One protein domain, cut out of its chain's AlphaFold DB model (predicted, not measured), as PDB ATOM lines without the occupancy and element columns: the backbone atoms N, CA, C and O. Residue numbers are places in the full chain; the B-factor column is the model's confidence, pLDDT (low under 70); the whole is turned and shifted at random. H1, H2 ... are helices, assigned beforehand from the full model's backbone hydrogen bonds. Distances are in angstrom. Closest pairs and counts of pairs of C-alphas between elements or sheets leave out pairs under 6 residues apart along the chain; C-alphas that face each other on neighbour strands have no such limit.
ATOM      1  N   PHE A 202     -26.885   5.926 -31.355       89.62
ATOM      2  CA  PHE A 202     -27.012   5.892 -32.811       89.62
ATOM      3  C   PHE A 202     -25.828   6.520 -33.546       89.62
ATOM      4  O   PHE A 202     -25.571   6.151 -34.688       89.62
ATOM      5  N   SER A 203     -25.102   7.451 -32.918       89.19
ATOM      6  CA  SER A 203     -23.938   8.075 -33.554       89.19
ATOM      7  C   SER A 203     -22.783   7.082 -33.635       89.19
ATOM      8  O   SER A 203     -22.163   6.948 -34.690       89.19
ATOM      9  N   ALA A 204     -22.530   6.360 -32.539       90.94
ATOM     10  CA  ALA A 204     -21.548   5.283 -32.504       90.94
ATOM     11  C   ALA A 204     -21.947   4.135 -33.443       90.94
ATOM     12  O   ALA A 204     -21.159   3.759 -34.311       90.94
ATOM     13  N   LEU A 205     -23.199   3.670 -33.364       90.25
ATOM     14  CA  LEU A 205     -23.720   2.610 -34.234       90.25
ATOM     15  C   LEU A 205     -23.634   2.974 -35.716       90.25
ATOM     16  O   LEU A 205     -23.228   2.150 -36.530       90.25
ATOM     17  N   PHE A 206     -23.976   4.209 -36.091       91.56
ATOM     18  CA  PHE A 206     -23.842   4.653 -37.475       91.56
ATOM     19  C   PHE A 206     -22.381   4.663 -37.931       91.56
ATOM     20  O   PHE A 206     -22.106   4.301 -39.070       91.56
ATOM     21  N   ALA A 207     -21.436   5.065 -37.075       91.81
ATOM     22  CA  ALA A 207     -20.018   5.050 -37.426       91.81
ATOM     23  C   ALA A 207     -19.514   3.619 -37.695       91.81
ATOM     24  O   ALA A 207     -18.801   3.398 -38.677       91.81
ATOM     25  N   GLU A 208     -19.931   2.657 -36.870       92.44
ATOM     26  CA  GLU A 208     -19.584   1.234 -36.999       92.44
ATOM     27  C   GLU A 208     -20.239   0.583 -38.227       92.44
ATOM     28  O   GLU A 208     -19.584  -0.150 -38.967       92.44
ATOM     29  N   HIS A 209     -21.495   0.933 -38.506       91.75
ATOM     30  CA  HIS A 209     -22.325   0.329 -39.550       91.75
ATOM     31  C   HIS A 209     -22.533   1.218 -40.786       91.75
ATOM     32  O   HIS A 209     -23.444   1.001 -41.584       91.75
ATOM     33  N   SER A 210     -21.675   2.221 -40.995       90.62
ATOM     34  CA  SER A 210     -21.855   3.292 -42.000       90.62
ATOM     35  C   SER A 210     -22.022   2.832 -43.455       90.62
ATOM     36  O   SER A 210     -22.417   3.624 -44.313       90.62
ATOM     37  N   SER A 211     -21.708   1.571 -43.753       91.06
ATOM     38  CA  SER A 211     -21.738   0.996 -45.103       91.06
ATOM     39  C   SER A 211     -22.673  -0.207 -45.255       91.06
ATOM     40  O   SER A 211     -22.657  -0.855 -46.304       91.06
ATOM     41  N   ASP A 212     -23.506  -0.494 -44.252       92.81
ATOM     42  CA  ASP A 212     -24.466  -1.595 -44.286       92.81
ATOM     43  C   ASP A 212     -25.916  -1.141 -44.028       92.81
ATOM     44  O   ASP A 212     -26.243   0.047 -43.971       92.81
ATOM     45  N   MET A 213     -26.819  -2.122 -43.935       91.38
ATOM     46  CA  MET A 213     -28.251  -1.884 -43.768       91.38
ATOM     47  C   MET A 213     -28.591  -1.146 -42.467       91.38
ATOM     48  O   MET A 213     -29.528  -0.350 -42.480       91.38
ATOM     49  N   ILE A 214     -27.846  -1.362 -41.379       92.31
ATOM     50  CA  ILE A 214     -28.055  -0.683 -40.095       92.31
ATOM     51  C   ILE A 214     -27.723   0.801 -40.252       92.31
ATOM     52  O   ILE A 214     -28.554   1.650 -39.923       92.31
ATOM     53  N   GLY A 215     -26.566   1.134 -40.836       91.81
ATOM     54  CA  GLY A 215     -26.185   2.527 -41.080       91.81
ATOM     55  C   GLY A 215     -27.157   3.254 -42.008       91.81
ATOM     56  O   GLY A 215     -27.588   4.367 -41.700       91.81
ATOM     57  N   PHE A 216     -27.577   2.618 -43.108       93.19
ATOM     58  CA  PHE A 216     -28.573   3.204 -44.013       93.19
ATOM     59  C   PHE A 216     -29.936   3.400 -43.340       93.19
ATOM     60  O   PHE A 216     -30.614   4.392 -43.609       93.19
ATOM     61  N   PHE A 217     -30.336   2.487 -42.451       93.75
ATOM     62  CA  PHE A 217     -31.587   2.593 -41.704       93.75
ATOM     63  C   PHE A 217     -31.554   3.751 -40.700       93.75
ATOM     64  O   PHE A 217     -32.482   4.562 -40.680       93.75
ATOM     65  N   ILE A 218     -30.461   3.885 -39.935       94.00
ATOM     66  CA  ILE A 218     -30.248   5.015 -39.018       94.00
ATOM     67  C   ILE A 218     -30.275   6.332 -39.798       94.00
ATOM     68  O   ILE A 218     -31.036   7.232 -39.448       94.00
ATOM     69  N   GLN A 219     -29.528   6.426 -40.904       92.88
ATOM     70  CA  GLN A 219     -29.467   7.634 -41.733       92.88
ATOM     71  C   GLN A 219     -30.836   8.047 -42.295       92.88
ATOM     72  O   GLN A 219     -31.114   9.237 -42.428       92.88
ATOM     73  N   ALA A 220     -31.683   7.079 -42.652       92.69
ATOM     74  CA  ALA A 220     -32.990   7.352 -43.239       92.69
ATOM     75  C   ALA A 220     -34.022   7.862 -42.218       92.69
ATOM     76  O   ALA A 220     -34.922   8.616 -42.591       92.69
ATOM     77  N   LEU A 221     -33.923   7.433 -40.957       92.12
ATOM     78  CA  LEU A 221     -34.949   7.676 -39.936       92.12
ATOM     79  C   LEU A 221     -34.541   8.696 -38.871       92.12
ATOM     80  O   LEU A 221     -35.416   9.365 -38.319       92.12
ATOM     81  N   GLN A 222     -33.247   8.838 -38.578       90.62
ATOM     82  CA  GLN A 222     -32.771   9.755 -37.550       90.62
ATOM     83  C   GLN A 222     -32.891  11.214 -38.015       90.62
ATOM     84  O   GLN A 222     -32.292  11.629 -39.005       90.62
ATOM     85  N   LYS A 223     -33.652  12.017 -37.263       89.38
ATOM     86  CA  LYS A 223     -33.831  13.464 -37.473       89.38
ATOM     87  C   LYS A 223     -34.043  14.185 -36.140       89.38
ATOM     88  O   LYS A 223     -34.393  13.545 -35.154       89.38
ATOM     89  N   GLU A 224     -33.840  15.504 -36.110       82.69
ATOM     90  CA  GLU A 224     -33.928  16.301 -34.870       82.69
ATOM     91  C   GLU A 224     -35.330  16.243 -34.233       82.69
ATOM     92  O   GLU A 224     -35.459  15.953 -33.044       82.69
ATOM     93  N   ASP A 225     -36.384  16.401 -35.039       88.12
ATOM     94  CA  ASP A 225     -37.777  16.385 -34.582       88.12
ATOM     95  C   ASP A 225     -38.482  15.079 -34.972       88.12
ATOM     96  O   ASP A 225     -39.171  14.983 -35.993       88.12
ATOM     97  N   MET A 226     -38.298  14.044 -34.151       88.19
ATOM     98  CA  MET A 226     -39.009  12.769 -34.298       88.19
ATOM     99  C   MET A 226     -40.259  12.708 -33.423       88.19
ATOM    100  O   MET A 226     -40.208  12.925 -32.208       88.19
ATOM    101  N   SER A 227     -41.376  12.308 -34.030       91.12
ATOM    102  CA  SER A 227     -42.570  11.889 -33.298       91.12
ATOM    103  C   SER A 227     -42.299  10.616 -32.473       91.12
ATOM    104  O   SER A 227     -41.380   9.855 -32.789       91.12
ATOM    105  N   PRO A 228     -43.110  10.311 -31.439       85.00
ATOM    106  CA  PRO A 228     -42.949   9.083 -30.652       85.00
ATOM    107  C   PRO A 228     -42.983   7.799 -31.493       85.00
ATOM    108  O   PRO A 228     -42.290   6.836 -31.182       85.00
ATOM    109  N   VAL A 229     -43.768   7.787 -32.576       89.25
ATOM    110  CA  VAL A 229     -43.849   6.640 -33.492       89.25
ATOM    111  C   VAL A 229     -42.552   6.481 -34.284       89.25
ATOM    112  O   VAL A 229     -42.061   5.367 -34.419       89.25
ATOM    113  N   GLU A 230     -41.967   7.580 -34.761       90.25
ATOM    114  CA  GLU A 230     -40.704   7.556 -35.509       90.25
ATOM    115  C   GLU A 230     -39.527   7.140 -34.623       90.25
ATOM    116  O   GLU A 230     -38.712   6.327 -35.050       90.25
ATOM    117  N   LYS A 231     -39.487   7.607 -33.367       86.31
ATOM    118  CA  LYS A 231     -38.487   7.156 -32.387       86.31
ATOM    119  C   LYS A 231     -38.564   5.649 -32.171       86.31
ATOM    120  O   LYS A 231     -37.565   4.957 -32.316       86.31
ATOM    121  N   LYS A 232     -39.765   5.126 -31.905       86.50
ATOM    122  CA  LYS A 232     -39.984   3.681 -31.755       86.50
ATOM    123  C   LYS A 232     -39.606   2.911 -33.020       86.50
ATOM    124  O   LYS A 232     -38.966   1.874 -32.910       86.50
ATOM    125  N   ALA A 233     -39.955   3.411 -34.205       90.56
ATOM    126  CA  ALA A 233     -39.587   2.770 -35.466       90.56
ATOM    127  C   ALA A 233     -38.061   2.671 -35.642       90.56
ATOM    128  O   ALA A 233     -37.569   1.617 -36.039       90.56
ATOM    129  N   LEU A 234     -37.323   3.733 -35.297       91.38
ATOM    130  CA  LEU A 234     -35.861   3.726 -35.303       91.38
ATOM    131  C   LEU A 234     -35.311   2.711 -34.287       91.38
ATOM    132  O   LEU A 234     -34.533   1.842 -34.672       91.38
ATOM    133  N   TYR A 235     -35.758   2.767 -33.028       88.25
ATOM    134  CA  TYR A 235     -35.312   1.863 -31.961       88.25
ATOM    135  C   TYR A 235     -35.554   0.385 -32.296       88.25
ATOM    136  O   TYR A 235     -34.615  -0.407 -32.311       88.25
ATOM    137  N   TYR A 236     -36.798   0.010 -32.606       85.56
ATOM    138  CA  TYR A 236     -37.153  -1.384 -32.887       85.56
ATOM    139  C   TYR A 236     -36.555  -1.888 -34.199       85.56
ATOM    140  O   TYR A 236     -36.194  -3.059 -34.290       85.56
ATOM    141  N   GLY A 237     -36.432  -1.023 -35.209       90.44
ATOM    142  CA  GLY A 237     -35.812  -1.391 -36.475       90.44
ATOM    143  C   GLY A 237     -34.315  -1.661 -36.333       90.44
ATOM    144  O   GLY A 237     -33.846  -2.689 -36.814       90.44
ATOM    145  N   VAL A 238     -33.582  -0.802 -35.614       90.25
ATOM    146  CA  VAL A 238     -32.155  -1.026 -35.320       90.25
ATOM    147  C   VAL A 238     -31.964  -2.286 -34.476       90.25
ATOM    148  O   VAL A 238     -31.147  -3.126 -34.841       90.25
ATOM    149  N   ASN A 239     -32.780  -2.476 -33.433       86.69
ATOM    150  CA  ASN A 239     -32.760  -3.684 -32.603       86.69
ATOM    151  C   ASN A 239     -32.948  -4.960 -33.434       86.69
ATOM    152  O   ASN A 239     -32.187  -5.913 -33.310       86.69
ATOM    153  N   ALA A 240     -33.946  -4.976 -34.321       87.62
ATOM    154  CA  ALA A 240     -34.206  -6.126 -35.182       87.62
ATOM    155  C   ALA A 240     -33.043  -6.404 -36.147       87.62
ATOM    156  O   ALA A 240     -32.682  -7.561 -36.343       87.62
ATOM    157  N   LEU A 241     -32.447  -5.365 -36.740       90.00
ATOM    158  CA  LEU A 241     -31.331  -5.534 -37.668       90.00
ATOM    159  C   LEU A 241     -30.094  -6.107 -36.967       90.00
ATOM    160  O   LEU A 241     -29.540  -7.080 -37.477       90.00
ATOM    161  N   LEU A 242     -29.730  -5.584 -35.791       86.19
ATOM    162  CA  LEU A 242     -28.587  -6.061 -35.003       86.19
ATOM    163  C   LEU A 242     -28.696  -7.561 -34.681       86.19
ATOM    164  O   LEU A 242     -27.764  -8.320 -34.952       86.19
ATOM    165  N   HIS A 243     -29.867  -8.024 -34.231       81.38
ATOM    166  CA  HIS A 243     -30.072  -9.441 -33.911       81.38
ATOM    167  C   HIS A 243     -30.115 -10.367 -35.138       81.38
ATOM    168  O   HIS A 243     -29.841 -11.556 -35.011       81.38
ATOM    169  N   THR A 244     -30.408  -9.863 -36.343       79.50
ATOM    170  CA  THR A 244     -30.353 -10.693 -37.569       79.50
ATOM    171  C   THR A 244     -28.941 -10.892 -38.120       79.50
ATOM    172  O   THR A 244     -28.694 -11.853 -38.855       79.50
ATOM    173  N   THR A 245     -28.015  -9.988 -37.802       59.97
ATOM    174  CA  THR A 245     -26.604 -10.084 -38.203       59.97
ATOM    175  C   THR A 245     -25.799 -11.024 -37.307       59.97
ATOM    176  O   THR A 245     -24.935 -11.734 -37.823       59.97
ATOM    177  N   ASP A 246     -26.127 -11.111 -36.015       57.00
ATOM    178  CA  ASP A 246     -25.427 -11.988 -35.065       57.00
ATOM    179  C   ASP A 246     -25.713 -13.484 -35.280       57.00
ATOM    180  O   ASP A 246     -24.807 -14.302 -35.157       57.00
ATOM    181  N   GLU A 247     -26.919 -13.873 -35.711       46.19
ATOM    182  CA  GLU A 247     -27.257 -15.288 -35.977       46.19
ATOM    183  C   GLU A 247     -26.519 -15.903 -37.186       46.19
ATOM    184  O   GLU A 247     -26.620 -17.106 -37.442       46.19
ATOM    185  N   ARG A 248     -25.802 -15.090 -37.970       43.38
ATOM    186  CA  ARG A 248     -25.060 -15.527 -39.165       43.38
ATOM    187  C   ARG A 248     -23.541 -15.580 -38.972       43.38
ATOM    188  O   ARG A 248     -22.848 -15.856 -39.955       43.38
ATOM    189  N   SER A 249     -23.052 -15.320 -37.759       40.72
ATOM    190  CA  SER A 249     -21.623 -15.301 -37.409       40.72
ATOM    191  C   SER A 249     -21.173 -16.579 -36.708       40.72
ATOM    192  O   SER A 249     -21.954 -17.132 -35.904       40.72
TER     193      SER A 249
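AT A GLANCE: This is residues 202 to 249 of the 249 residues of the protein "Metallophosphoesterase" of Clostridium sp. CAG:7 (UniProt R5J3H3). One long helix, H3, makes the longest axis, and two short helices cover part of its length: H2 is side by side with H3 and runs back the opposite way, while H1 folds back beside H2, so that the three centres make a triangle. Two helical hairpins in succession, H1 with H2 and H2 with H3, make this shape. The printed part has 48 residues with three named helices, in the order H1, H2, H3, and no named strand; the class is all helix. It is compact, with a radius of gyration of the C-alphas of 10.9 A, yet elongated, spanning 35 by 18 by 14 A.

HOW THE PARTS SIT: H3, residues 228 to 246, and H2, residues 213 to 221, form a helical hairpin and touch. Their closest C-alphas are those of Leu 221 and Leu 234, 6.2 A apart. They run opposite ways at a shallow tilt of 5 degrees. H1, residues 202 to 208, touches H2 in a second helical hairpin, and the closest C-alphas are those of Phe 206 and Gly 215, 4.8 A apart. These two run opposite ways at a shallow tilt of 32 degrees, only just short of steep. H1 and H3 are near each other, with 5 pairs of C-alphas within 10 A. In H1, H2 and H3 every O i to N i+4 pair is within hydrogen-bond range.

IN THESE COORDINATES: H3 is 27.8 A long, from C-alpha 228 at (-42.949, 9.083, -30.652) to C-alpha 246 at (-25.427, -11.988, -35.065). H2 measures 12.3 A from C-alpha 213 to C-alpha 221. H1 measures 9.7 A from C-alpha 202, at (-27.012, 5.892, -32.811), to C-alpha 208.

THE WHOLE: The two C-alphas farthest apart, those of Asp 225 and Ser 249, are 35.7 A apart. The printed part has no cut and ends at the chain's last residue, Ser 249. The link from H1 to H2 is tight, with 4 residues, and that from H2 to H3 is short, with 6 residues. The mean pLDDT of the printed part is 85.4; residues 245 to 249, of which 245 and 246 belong to H3, are under 70.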